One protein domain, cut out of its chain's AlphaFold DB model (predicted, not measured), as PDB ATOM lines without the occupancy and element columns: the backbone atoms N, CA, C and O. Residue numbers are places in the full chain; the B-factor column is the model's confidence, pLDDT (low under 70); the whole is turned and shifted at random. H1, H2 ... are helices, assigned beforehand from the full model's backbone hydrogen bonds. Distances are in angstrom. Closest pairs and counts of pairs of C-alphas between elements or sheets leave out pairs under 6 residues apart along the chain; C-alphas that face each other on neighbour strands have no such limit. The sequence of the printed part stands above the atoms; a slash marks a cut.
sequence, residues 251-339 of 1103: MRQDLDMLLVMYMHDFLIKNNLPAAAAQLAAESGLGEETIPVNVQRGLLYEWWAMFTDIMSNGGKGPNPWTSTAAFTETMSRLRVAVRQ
ATOM      1  N   MET A 251     -41.064  -5.439  35.304       56.12
ATOM      2  CA  MET A 251     -41.002  -5.619  33.836       56.12
ATOM      3  C   MET A 251     -41.311  -4.368  32.992       56.12
ATOM      4  O   MET A 251     -40.893  -4.288  31.841       56.12
ATOM      5  N   ARG A 252     -42.078  -3.397  33.513       61.41
ATOM      6  CA  ARG A 252     -42.357  -2.143  32.797       61.41
ATOM      7  C   ARG A 252     -41.249  -1.099  32.967       61.41
ATOM      8  O   ARG A 252     -40.979  -0.373  32.019       61.41
ATOM      9  N   GLN A 253     -40.616  -1.030  34.136       71.00
ATOM     10  CA  GLN A 253     -39.440  -0.184  34.360       71.00
ATOM     11  C   GLN A 253     -38.249  -0.698  33.544       71.00
ATOM     12  O   GLN A 253     -37.554   0.100  32.924       71.00
ATOM     13  N   ASP A 254     -38.094  -2.022  33.458       81.75
ATOM     14  CA  ASP A 254     -37.062  -2.670  32.642       81.75
ATOM     15  C   ASP A 254     -37.232  -2.337  31.145       81.75
ATOM     16  O   ASP A 254     -36.261  -2.018  30.461       81.75
ATOM     17  N   LEU A 255     -38.474  -2.329  30.638       81.25
ATOM     18  CA  LEU A 255     -38.796  -1.923  29.261       81.25
ATOM     19  C   LEU A 255     -38.553  -0.431  28.992       81.25
ATOM     20  O   LEU A 255     -37.998  -0.096  27.945       81.25
ATOM     21  N   ASP A 256     -38.948   0.458  29.911       82.75
ATOM     22  CA  ASP A 256     -38.683   1.897  29.776       82.75
ATOM     23  C   ASP A 256     -37.157   2.169  29.788       82.75
ATOM     24  O   ASP A 256     -36.678   2.975  28.992       82.75
ATOM     25  N   MET A 257     -36.373   1.454  30.610       87.94
ATOM     26  CA  MET A 257     -34.903   1.544  30.625       87.94
ATOM     27  C   MET A 257     -34.274   1.019  29.321       87.94
ATOM     28  O   MET A 257     -33.444   1.700  28.716       87.94
ATOM     29  N   LEU A 258     -34.701  -0.158  28.844       86.38
ATOM     30  CA  LEU A 258     -34.208  -0.763  27.599       86.38
ATOM     31  C   LEU A 258     -34.468   0.140  26.379       86.38
ATOM     32  O   LEU A 258     -33.621   0.247  25.491       86.38
ATOM     33  N   LEU A 259     -35.621   0.818  26.351       88.00
ATOM     34  CA  LEU A 259     -35.967   1.802  25.325       88.00
ATOM     35  C   LEU A 259     -34.996   2.987  25.315       88.00
ATOM     36  O   LEU A 259     -34.499   3.363  24.254       88.00
ATOM     37  N   VAL A 260     -34.723   3.572  26.483       89.69
ATOM     38  CA  VAL A 260     -33.822   4.724  26.599       89.69
ATOM     39  C   VAL A 260     -32.389   4.335  26.228       89.69
ATOM     40  O   VAL A 260     -31.727   5.077  25.508       89.69
ATOM     41  N   MET A 261     -31.933   3.152  26.639       90.00
ATOM     42  CA  MET A 261     -30.625   2.613  26.258       90.00
ATOM     43  C   MET A 261     -30.498   2.422  24.738       90.00
ATOM     44  O   MET A 261     -29.489   2.806  24.149       90.00
ATOM     45  N   TYR A 262     -31.546   1.913  24.083       88.06
ATOM     46  CA  TYR A 262     -31.596   1.777  22.624       88.06
ATOM     47  C   TYR A 262     -31.597   3.137  21.902       88.06
ATOM     48  O   TYR A 262     -30.917   3.313  20.893       88.06
ATOM     49  N   MET A 263     -32.306   4.133  22.442       89.38
ATOM     50  CA  MET A 263     -32.263   5.511  21.939       89.38
ATOM     51  C   MET A 263     -30.879   6.143  22.109       89.38
ATOM     52  O   MET A 263     -30.413   6.819  21.197       89.38
ATOM     53  N   HIS A 264     -30.211   5.916  23.242       92.75
ATOM     54  CA  HIS A 264     -28.857   6.407  23.490       92.75
ATOM     55  C   HIS A 264     -27.865   5.837  22.468       92.75
ATOM     56  O   HIS A 264     -27.169   6.594  21.793       92.75
ATOM     57  N   ASP A 265     -27.865   4.513  22.288       90.75
ATOM     58  CA  ASP A 265     -27.058   3.809  21.286       90.75
ATOM     59  C   ASP A 265     -27.329   4.319  19.855       90.75
ATOM     60  O   ASP A 265     -26.390   4.615  19.114       90.75
ATOM     61  N   PHE A 266     -28.597   4.540  19.478       87.25
ATOM     62  CA  PHE A 266     -28.929   5.148  18.186       87.25
ATOM     63  C   PHE A 266     -28.378   6.575  18.041       87.25
ATOM     64  O   PHE A 266     -27.809   6.903  16.997       87.25
ATOM     65  N   LEU A 267     -28.532   7.436  19.053       90.12
ATOM     66  CA  LEU A 267     -28.061   8.826  19.001       90.12
ATOM     67  C   LEU A 267     -26.533   8.898  18.874       90.12
ATOM     68  O   LEU A 267     -26.032   9.708  18.097       90.12
ATOM     69  N   ILE A 268     -25.794   8.018  19.559       90.81
ATOM     70  CA  ILE A 268     -24.343   7.872  19.369       90.81
ATOM     71  C   ILE A 268     -24.030   7.425  17.932       90.81
ATOM     72  O   ILE A 268     -23.260   8.089  17.239       90.81
ATOM     73  N   LYS A 269     -24.678   6.358  17.440       88.81
ATOM     74  CA  LYS A 269     -24.455   5.803  16.088       88.81
ATOM     75  C   LYS A 269     -24.792   6.761  14.941       88.81
ATOM     76  O   LYS A 269     -24.225   6.626  13.864       88.81
ATOM     77  N   ASN A 270     -25.674   7.734  15.166       84.94
ATOM     78  CA  ASN A 270     -26.052   8.752  14.178       84.94
ATOM     79  C   ASN A 270     -25.295  10.081  14.372       84.94
ATOM     80  O   ASN A 270     -25.690  11.099  13.810       84.94
ATOM     81  N   ASN A 271     -24.206  10.077  15.152       89.25
ATOM     82  CA  ASN A 271     -23.358  11.242  15.419       89.25
ATOM     83  C   ASN A 271     -24.118  12.432  16.053       89.25
ATOM     84  O   ASN A 271     -23.901  13.596  15.717       89.25
ATOM     85  N   LEU A 272     -25.004  12.134  17.011       88.69
ATOM     86  CA  LEU A 272     -25.763  13.102  17.816       88.69
ATOM     87  C   LEU A 272     -25.353  13.048  19.312       88.69
ATOM     88  O   LEU A 272     -26.225  12.950  20.184       88.69
ATOM     89  N   PRO A 273     -24.047  13.121  19.662       89.44
ATOM     90  CA  PRO A 273     -23.571  12.861  21.025       89.44
ATOM     91  C   PRO A 273     -24.111  13.851  22.067       89.44
ATOM     92  O   PRO A 273     -24.286  13.478  23.221       89.44
ATOM     93  N   ALA A 274     -24.440  15.088  21.678       85.88
ATOM     94  CA  ALA A 274     -25.051  16.064  22.585       85.88
ATOM     95  C   ALA A 274     -26.460  15.638  23.049       85.88
ATOM     96  O   ALA A 274     -26.797  15.786  24.223       85.88
ATOM     97  N   ALA A 275     -27.265  15.060  22.148       85.44
ATOM     98  CA  ALA A 275     -28.582  14.524  22.487       85.44
ATOM     99  C   ALA A 275     -28.464  13.212  23.282       85.44
ATOM    100  O   ALA A 275     -29.230  13.000  24.222       85.44
ATOM    101  N   ALA A 276     -27.478  12.365  22.958       91.00
ATOM    102  CA  ALA A 276     -27.177  11.158  23.727       91.00
ATOM    103  C   ALA A 276     -26.787  11.494  25.180       91.00
ATOM    104  O   ALA A 276     -27.415  10.999  26.114       91.00
ATOM    105  N   ALA A 277     -25.836  12.412  25.380       91.06
ATOM    106  CA  ALA A 277     -25.390  12.842  26.705       91.06
ATOM    107  C   ALA A 277     -26.525  13.461  27.542       91.06
ATOM    108  O   ALA A 277     -26.640  13.175  28.735       91.06
ATOM    109  N   GLN A 278     -27.409  14.256  26.924       88.06
ATOM    110  CA  GLN A 278     -28.605  14.762  27.603       88.06
ATOM    111  C   GLN A 278     -29.571  13.628  27.977       88.06
ATOM    112  O   GLN A 278     -30.082  13.614  29.095       88.06
ATOM    113  N   LEU A 279     -29.805  12.660  27.084       88.50
ATOM    114  CA  LEU A 279     -30.671  11.516  27.368       88.50
ATOM    115  C   LEU A 279     -30.127  10.656  28.520       88.50
ATOM    116  O   LEU A 279     -30.903  10.244  29.383       88.50
ATOM    117  N   ALA A 280     -28.814  10.418  28.571       92.31
ATOM    118  CA  ALA A 280     -28.163   9.729  29.686       92.31
ATOM    119  C   ALA A 280     -28.356  10.500  31.005       92.31
ATOM    120  O   ALA A 280     -28.830   9.934  31.992       92.31
ATOM    121  N   ALA A 281     -28.110  11.815  31.000       91.50
ATOM    122  CA  ALA A 281     -28.286  12.676  32.171       91.50
ATOM    123  C   ALA A 281     -29.750  12.778  32.657       91.50
ATOM    124  O   ALA A 281     -29.989  12.815  33.863       91.50
ATOM    125  N   GLU A 282     -30.738  12.799  31.754       89.56
ATOM    126  CA  GLU A 282     -32.170  12.824  32.105       89.56
ATOM    127  C   GLU A 282     -32.701  11.480  32.626       89.56
ATOM    128  O   GLU A 282     -33.688  11.453  33.365       89.56
ATOM    129  N   SER A 283     -32.087  10.365  32.224       89.81
ATOM    130  CA  SER A 283     -32.546   9.011  32.564       89.81
ATOM    131  C   SER A 283     -31.803   8.369  33.730       89.81
ATOM    132  O   SER A 283     -32.338   7.455  34.356       89.81
ATOM    133  N   GLY A 284     -30.588   8.834  34.028       92.06
ATOM    134  CA  GLY A 284     -29.697   8.168  34.968       92.06
ATOM    135  C   GLY A 284     -29.090   6.877  34.413       92.06
ATOM    136  O   GLY A 284     -28.686   6.027  35.207       92.06
ATOM    137  N   LEU A 285     -29.017   6.713  33.083       89.56
ATOM    138  CA  LEU A 285     -28.151   5.687  32.503       89.56
ATOM    139  C   LEU A 285     -26.703   5.952  32.927       89.56
ATOM    140  O   LEU A 285     -26.186   7.058  32.755       89.56
ATOM    141  N   GLY A 286     -26.045   4.915  33.442       83.06
ATOM    142  CA  GLY A 286     -24.589   4.881  33.497       83.06
ATOM    143  C   GLY A 286     -23.991   4.771  32.093       83.06
ATOM    144  O   GLY A 286     -24.694   4.554  31.109       83.06
ATOM    145  N   GLU A 287     -22.667   4.853  32.010       75.94
ATOM    146  CA  GLU A 287     -21.882   4.807  30.762       75.94
ATOM    147  C   GLU A 287     -21.867   3.409  30.080       75.94
ATOM    148  O   GLU A 287     -21.102   3.146  29.154       75.94
ATOM    149  N   GLU A 288     -22.727   2.491  30.536       66.62
ATOM    150  CA  GLU A 288     -22.810   1.089  30.123       66.62
ATOM    151  C   GLU A 288     -23.596   0.935  28.809       66.62
ATOM    152  O   GLU A 288     -24.818   0.775  28.771       66.62
ATOM    153  N   THR A 289     -22.869   0.990  27.694       58.47
ATOM    154  CA  THR A 289     -23.415   0.825  26.341       58.47
ATOM    155  C   THR A 289     -23.597  -0.653  25.983       58.47
ATOM    156  O   THR A 289     -22.719  -1.292  25.407       58.47
ATOM    157  N   ILE A 290     -24.768  -1.222  26.288       59.19
ATOM    158  CA  ILE A 290     -25.109  -2.580  25.834       59.19
ATOM    159  C   ILE A 290     -25.384  -2.561  24.314       59.19
ATOM    160  O   ILE A 290     -26.259  -1.816  23.868       59.19
ATOM    161  N   PRO A 291     -24.701  -3.388  23.494       52.81
ATOM    162  CA  PRO A 291     -24.906  -3.421  22.047       52.81
ATOM    163  C   PRO A 291     -26.217  -4.144  21.684       52.81
ATOM    164  O   PRO A 291     -26.279  -5.372  21.612       52.81
ATOM    165  N   VAL A 292     -27.285  -3.380  21.441       51.47
ATOM    166  CA  VAL A 292     -28.627  -3.921  21.161       51.47
ATOM    167  C   VAL A 292     -28.858  -4.105  19.656       51.47
ATOM    168  O   VAL A 292     -28.898  -3.144  18.893       51.47
ATOM    169  N   ASN A 293     -29.079  -5.351  19.228       56.88
ATOM    170  CA  ASN A 293     -29.389  -5.716  17.840       56.88
ATOM    171  C   ASN A 293     -30.763  -6.411  17.768       56.88
ATOM    172  O   ASN A 293     -30.866  -7.627  17.930       56.88
ATOM    173  N   VAL A 294     -31.837  -5.633  17.574       58.34
ATOM    174  CA  VAL A 294     -33.228  -6.127  17.568       58.34
ATOM    175  C   VAL A 294     -33.880  -5.846  16.218       58.34
ATOM    176  O   VAL A 294     -34.337  -4.740  15.950       58.34
ATOM    177  N   GLN A 295     -33.965  -6.869  15.364       54.31
ATOM    178  CA  GLN A 295     -34.524  -6.717  14.015       54.31
ATOM    179  C   GLN A 295     -36.050  -6.512  13.994       54.31
ATOM    180  O   GLN A 295     -36.553  -5.858  13.082       54.31
ATOM    181  N   ARG A 296     -36.800  -7.083  14.955       60.19
ATOM    182  CA  ARG A 296     -38.268  -6.952  15.098       60.19
ATOM    183  C   ARG A 296     -38.699  -7.140  16.557       60.19
ATOM    184  O   ARG A 296     -38.097  -7.934  17.273       60.19
ATOM    185  N   GLY A 297     -39.771  -6.465  16.977       79.94
ATOM    186  CA  GLY A 297     -40.386  -6.605  18.305       79.94
ATOM    187  C   GLY A 297     -40.991  -5.296  18.822       79.94
ATOM    188  O   GLY A 297     -40.948  -4.283  18.130       79.94
ATOM    189  N   LEU A 298     -41.498  -5.292  20.060       77.56
ATOM    190  CA  LEU A 298     -42.098  -4.103  20.694       77.56
ATOM    191  C   LEU A 298     -41.148  -2.889  20.693       77.56
ATOM    192  O   LEU A 298     -41.565  -1.770  20.415       77.56
ATOM    193  N   LEU A 299     -39.854  -3.131  20.938       75.31
ATOM    194  CA  LEU A 299     -38.803  -2.110  20.892       75.31
ATOM    195  C   LEU A 299     -38.685  -1.464  19.498       75.31
ATOM    196  O   LEU A 299     -38.512  -0.254  19.400       75.31
ATOM    197  N   TYR A 300     -38.846  -2.250  18.427       79.38
ATOM    198  CA  TYR A 300     -38.852  -1.759  17.047       79.38
ATOM    199  C   TYR A 300     -40.122  -0.952  16.730       79.38
ATOM    200  O   TYR A 300     -40.041   0.068  16.055       79.38
ATOM    201  N   GLU A 301     -41.292  -1.353  17.238       84.38
ATOM    202  CA  GLU A 301     -42.534  -0.579  17.066       84.38
ATOM    203  C   GLU A 301     -42.469   0.774  17.788       84.38
ATOM    204  O   GLU A 301     -42.894   1.795  17.247       84.38
ATOM    205  N   TRP A 302     -41.899   0.802  18.995       82.19
ATOM    206  CA  TRP A 302     -41.698   2.034  19.761       82.19
ATOM    207  C   TRP A 302     -40.603   2.907  19.144       82.19
ATOM    208  O   TRP A 302     -40.736   4.129  19.136       82.19
ATOM    209  N   TRP A 303     -39.566   2.293  18.568       82.50
ATOM    210  CA  TRP A 303     -38.568   2.989  17.767       82.50
ATOM    211  C   TRP A 303     -39.186   3.633  16.519       82.50
ATOM    212  O   TRP A 303     -39.024   4.831  16.308       82.50
ATOM    213  N   ALA A 304     -39.968   2.882  15.739       84.25
ATOM    214  CA  ALA A 304     -40.676   3.410  14.577       84.25
ATOM    215  C   ALA A 304     -41.591   4.585  14.970       84.25
ATOM    216  O   ALA A 304     -41.520   5.651  14.361       84.25
ATOM    217  N   MET A 305     -42.363   4.442  16.054       86.19
ATOM    218  CA  MET A 305     -43.200   5.513  16.607       86.19
ATOM    219  C   MET A 305     -42.386   6.746  17.033       86.19
ATOM    220  O   MET A 305     -42.816   7.871  16.800       86.19
ATOM    221  N   PHE A 306     -41.201   6.565  17.620       86.50
ATOM    222  CA  PHE A 306     -40.288   7.659  17.955       86.50
ATOM    223  C   PHE A 306     -39.763   8.375  16.701       86.50
ATOM    224  O   PHE A 306     -39.815   9.605  16.641       86.50
ATOM    225  N   THR A 307     -39.328   7.628  15.678       85.12
ATOM    226  CA  THR A 307     -38.859   8.210  14.407       85.12
ATOM    227  C   THR A 307     -39.969   8.958  13.661       85.12
ATOM    228  O   THR A 307     -39.713  10.028  13.109       85.12
ATOM    229  N   ASP A 308     -41.207   8.453  13.700       89.44
ATOM    230  CA  ASP A 308     -42.383   9.091  13.100       89.44
ATOM    231  C   ASP A 308     -42.753  10.389  13.832       89.44
ATOM    232  O   ASP A 308     -42.863  11.442  13.205       89.44
ATOM    233  N   ILE A 309     -42.835  10.362  15.170       88.06
ATOM    234  CA  ILE A 309     -43.099  11.561  15.979       88.06
ATOM    235  C   ILE A 309     -42.015  12.624  15.753       88.06
ATOM    236  O   ILE A 309     -42.353  13.804  15.651       88.06
ATOM    237  N   MET A 310     -40.737  12.242  15.645       85.38
ATOM    238  CA  MET A 310     -39.662  13.209  15.408       85.38
ATOM    239  C   MET A 310     -39.734  13.823  14.004       85.38
ATOM    240  O   MET A 310     -39.623  15.043  13.863       85.38
ATOM    241  N   SER A 311     -39.968  12.992  12.984       84.88
ATOM    242  CA  SER A 311     -40.045  13.418  11.579       84.88
ATOM    243  C   SER A 311     -41.278  14.285  11.301       84.88
ATOM    244  O   SER A 311     -41.185  15.275  10.581       84.88
ATOM    245  N   ASN A 312     -42.421  13.955  11.911       84.88
ATOM    246  CA  ASN A 312     -43.688  14.667  11.718       84.88
ATOM    247  C   ASN A 312     -43.862  15.870  12.665       84.88
ATOM    248  O   ASN A 312     -44.616  16.796  12.361       84.88
ATOM    249  N   GLY A 313     -43.209  15.859  13.832       76.31
ATOM    250  CA  GLY A 313     -43.331  16.910  14.847       76.31
ATOM    251  C   GLY A 313     -42.460  18.137  14.570       76.31
ATOM    252  O   GLY A 313     -42.909  19.271  14.751       76.31
ATOM    253  N   GLY A 314     -41.222  17.934  14.116       74.69
ATOM    254  CA  GLY A 314     -40.274  19.025  13.906       74.69
ATOM    255  C   GLY A 314     -40.454  19.736  12.567       74.69
ATOM    256  O   GLY A 314     -39.902  19.319  11.555       74.69
ATOM    257  N   LYS A 315     -41.149  20.881  12.571       65.69
ATOM    258  CA  LYS A 315     -41.216  21.801  11.420       65.69
ATOM    259  C   LYS A 315     -39.891  22.553  11.219       65.69
ATOM    260  O   LYS A 315     -39.796  23.743  11.510       65.69
ATOM    261  N   GLY A 316     -38.868  21.858  10.731       74.94
ATOM    262  CA  GLY A 316     -37.557  22.422  10.410       74.94
ATOM    263  C   GLY A 316     -36.675  21.432   9.640       74.94
ATOM    264  O   GLY A 316     -36.946  20.235   9.670       74.94
ATOM    265  N   PRO A 317     -35.611  21.900   8.960       70.00
ATOM    266  CA  PRO A 317     -34.817  21.082   8.036       70.00
ATOM    267  C   PRO A 317     -33.996  19.961   8.698       70.00
ATOM    268  O   PRO A 317     -33.466  19.115   7.990       70.00
ATOM    269  N   ASN A 318     -33.889  19.937  10.030       75.88
ATOM    270  CA  ASN A 318     -33.394  18.793  10.796       75.88
ATOM    271  C   ASN A 318     -34.023  18.791  12.204       75.88
ATOM    272  O   ASN A 318     -33.623  19.604  13.042       75.88
ATOM    273  N   PRO A 319     -34.988  17.903  12.516       77.69
ATOM    274  CA  PRO A 319     -35.500  17.773  13.882       77.69
ATOM    275  C   PRO A 319     -34.451  17.157  14.824       77.69
ATOM    276  O   PRO A 319     -34.355  17.552  15.985       77.69
ATOM    277  N   TRP A 320     -33.615  16.261  14.293       75.06
ATOM    278  CA  TRP A 320     -32.563  15.507  14.986       75.06
ATOM    279  C   TRP A 320     -31.524  16.375  15.708       75.06
ATOM    280  O   TRP A 320     -31.007  15.980  16.749       75.06
ATOM    281  N   THR A 321     -31.234  17.572  15.188       78.44
ATOM    282  CA  THR A 321     -30.257  18.507  15.770       78.44
ATOM    283  C   THR A 321     -30.866  19.460  16.803       78.44
ATOM    284  O   THR A 321     -30.152  20.290  17.362       78.44
ATOM    285  N   SER A 322     -32.178  19.394  17.057       81.25
ATOM    286  CA  SER A 322     -32.872  20.282  17.994       81.25
ATOM    287  C   SER A 322     -33.186  19.572  19.310       81.25
ATOM    288  O   SER A 322     -34.145  18.808  19.408       81.25
ATOM    289  N   THR A 323     -32.438  19.906  20.369       72.50
ATOM    290  CA  THR A 323     -32.718  19.494  21.760       72.50
ATOM    291  C   THR A 323     -34.184  19.702  22.160       72.50
ATOM    292  O   THR A 323     -34.772  18.855  22.835       72.50
ATOM    293  N   ALA A 324     -34.800  20.806  21.723       78.06
ATOM    294  CA  ALA A 324     -36.202  21.095  22.015       78.06
ATOM    295  C   ALA A 324     -37.141  20.094  21.321       78.06
ATOM    296  O   ALA A 324     -38.014  19.527  21.975       78.06
ATOM    297  N   ALA A 325     -36.911  19.807  20.033       80.94
ATOM    298  CA  ALA A 325     -37.690  18.813  19.289       80.94
ATOM    299  C   ALA A 325     -37.481  17.392  19.838       80.94
ATOM    300  O   ALA A 325     -38.435  16.616  19.901       80.94
ATOM    301  N   PHE A 326     -36.272  17.060  20.302       80.19
ATOM    302  CA  PHE A 326     -35.983  15.797  20.984       80.19
ATOM    303  C   PHE A 326     -36.762  15.666  22.304       80.19
ATOM    304  O   PHE A 326     -37.487  14.691  22.502       80.19
ATOM    305  N   THR A 327     -36.687  16.674  23.179       79.94
ATOM    306  CA  THR A 327     -37.405  16.696  24.470       79.94
ATOM    307  C   THR A 327     -38.923  16.623  24.270       79.94
ATOM    308  O   THR A 327     -39.629  15.912  24.996       79.94
ATOM    309  N   GLU A 328     -39.443  17.315  23.253       84.44
ATOM    310  CA  GLU A 328     -40.855  17.259  22.879       84.44
ATOM    311  C   GLU A 328     -41.244  15.875  22.332       84.44
ATOM    312  O   GLU A 328     -42.229  15.296  22.790       84.44
ATOM    313  N   THR A 329     -40.439  15.296  21.434       83.25
ATOM    314  CA  THR A 329     -40.623  13.936  20.894       83.25
ATOM    315  C   THR A 329     -40.647  12.899  22.016       83.25
ATOM    316  O   THR A 329     -41.580  12.102  22.095       83.25
ATOM    317  N   MET A 330     -39.691  12.950  22.946       79.31
ATOM    318  CA  MET A 330     -39.636  12.063  24.115       79.31
ATOM    319  C   MET A 330     -40.820  12.257  25.068       79.31
ATOM    320  O   MET A 330     -41.223  11.328  25.771       79.31
ATOM    321  N   SER A 331     -41.413  13.447  25.109       83.25
ATOM    322  CA  SER A 331     -42.625  13.713  25.893       83.25
ATOM    323  C   SER A 331     -43.874  13.165  25.191       83.25
ATOM    324  O   SER A 331     -44.668  12.459  25.814       83.25
ATOM    325  N   ARG A 332     -44.002  13.392  23.877       85.56
ATOM    326  CA  ARG A 332     -45.050  12.824  23.013       85.56
ATOM    327  C   ARG A 332     -45.016  11.292  23.011       85.56
ATOM    328  O   ARG A 332     -46.065  10.675  23.180       85.56
ATOM    329  N   LEU A 333     -43.836  10.675  22.925       83.38
ATOM    330  CA  LEU A 333     -43.672   9.221  22.987       83.38
ATOM    331  C   LEU A 333     -44.052   8.666  24.365       83.38
ATOM    332  O   LEU A 333     -44.852   7.736  24.434       83.38
ATOM    333  N   ARG A 334     -43.572   9.259  25.471       81.69
ATOM    334  CA  ARG A 334     -43.977   8.853  26.836       81.69
ATOM    335  C   ARG A 334     -45.493   8.961  27.051       81.69
ATOM    336  O   ARG A 334     -46.062   8.170  27.805       81.69
ATOM    337  N   VAL A 335     -46.165   9.897  26.376       83.31
ATOM    338  CA  VAL A 335     -47.634   9.996  26.341       83.31
ATOM    339  C   VAL A 335     -48.261   8.903  25.464       83.31
ATOM    340  O   VAL A 335     -49.201   8.255  25.917       83.31
ATOM    341  N   ALA A 336     -47.745   8.642  24.261       80.75
ATOM    342  CA  ALA A 336     -48.245   7.595  23.368       80.75
ATOM    343  C   ALA A 336     -48.111   6.189  23.989       80.75
ATOM    344  O   ALA A 336     -49.100   5.469  24.101       80.75
ATOM    345  N   VAL A 337     -46.937   5.853  24.529       73.81
ATOM    346  CA  VAL A 337     -46.648   4.627  25.302       73.81
ATOM    347  C   VAL A 337     -47.578   4.458  26.512       73.81
ATOM    348  O   VAL A 337     -47.922   3.341  26.900       73.81
ATOM    349  N   ARG A 338     -48.027   5.559  27.128       75.44
ATOM    350  CA  ARG A 338     -49.017   5.525  28.220       75.44
ATOM    351  C   ARG A 338     -50.469   5.428  27.744       75.44
ATOM    352  O   ARG A 338     -51.307   5.013  28.541       75.44
ATOM    353  N   GLN A 339     -50.761   5.792  26.496       73.25
ATOM    354  CA  GLN A 339     -52.106   5.794  25.903       73.25
ATOM    355  C   GLN A 339     -52.361   4.652  24.904       73.25
ATOM    356  O   GLN A 339     -53.442   4.600  24.330       73.25
TER     357      GLN A 339
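What this domain is: This is residues 251 to 339 of the 1103 residues of the protein "LisH domain-containing protein" of Tremella mesenterica (UniProt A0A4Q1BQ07). Two pairs of helices stand together: H1 and H2 side by side as a hairpin, and H3 crossing H4, the pairs meeting where H1 comes to the first part of H3. A long stretch without a named element, residues 284 to 297, runs round the outside past H1, from H2 to H3. The printed part has 89 residues with four named helices, H1, H2, H3 and H4 in chain order, and no named strand; the class is all helix. It is compact, with a radius of gyration of the C-alphas of 12.5 A, and rounded, spanning 35 by 29 by 24 A.

Where its parts are: H1, residues 251 to 269, begins at C-alpha 251 (-41.002, -5.619, 33.836) and is 26.8 A long. H2, residues 273 to 283, measures 15.1 A. H3, residues 298 to 313, begins at C-alpha 298 (-42.098, -4.103, 20.694) and measures 21.8 A. H4, residues 323 to 339, measures 24.1 A and ends at C-alpha 339 (-52.106, 5.794, 25.903).

How they stand to each other: H1, with residues 260 to 268 alone, touches H2; their closest C-alphas, of His 264 and Ala 276, are 5.0 A apart. This hairpin has a shallow tilt of 16 degrees, opposite ways. Residues 259 to 263 of H1 and 299 to 303 of H3 only just touch, with 3 pairs of C-alphas within 8 A, the closest being Leu 259 and Leu 299 at 6.6 A; the tilt is steep, 56 degrees, the same way. H3 and H4 touch, closest at the C-alphas of Met 310 and Thr 329, 5.6 A, at a steep tilt of 50 degrees, opposite ways. H2 and H4 are close but not clearly touching, the closest C-alphas, of Ala 275 and Thr 323, 6.5 A apart. H1 and H4 are apart, as are H2 and H3. In H1, H2, H3 and H4 every O i to N i+4 pair is within hydrogen-bond range.

The domain as a whole: The two C-alphas farthest apart, of Met 251 and Pro 317, are 37.6 A apart. The printed part has no cut. The link from H1 to H2 is tight, that from H3 to H4 short, and that from H2 to H3 long. The mean pLDDT of the printed part is 80.3; residues 251 to 252, 288 to 296 and 315 are under 70.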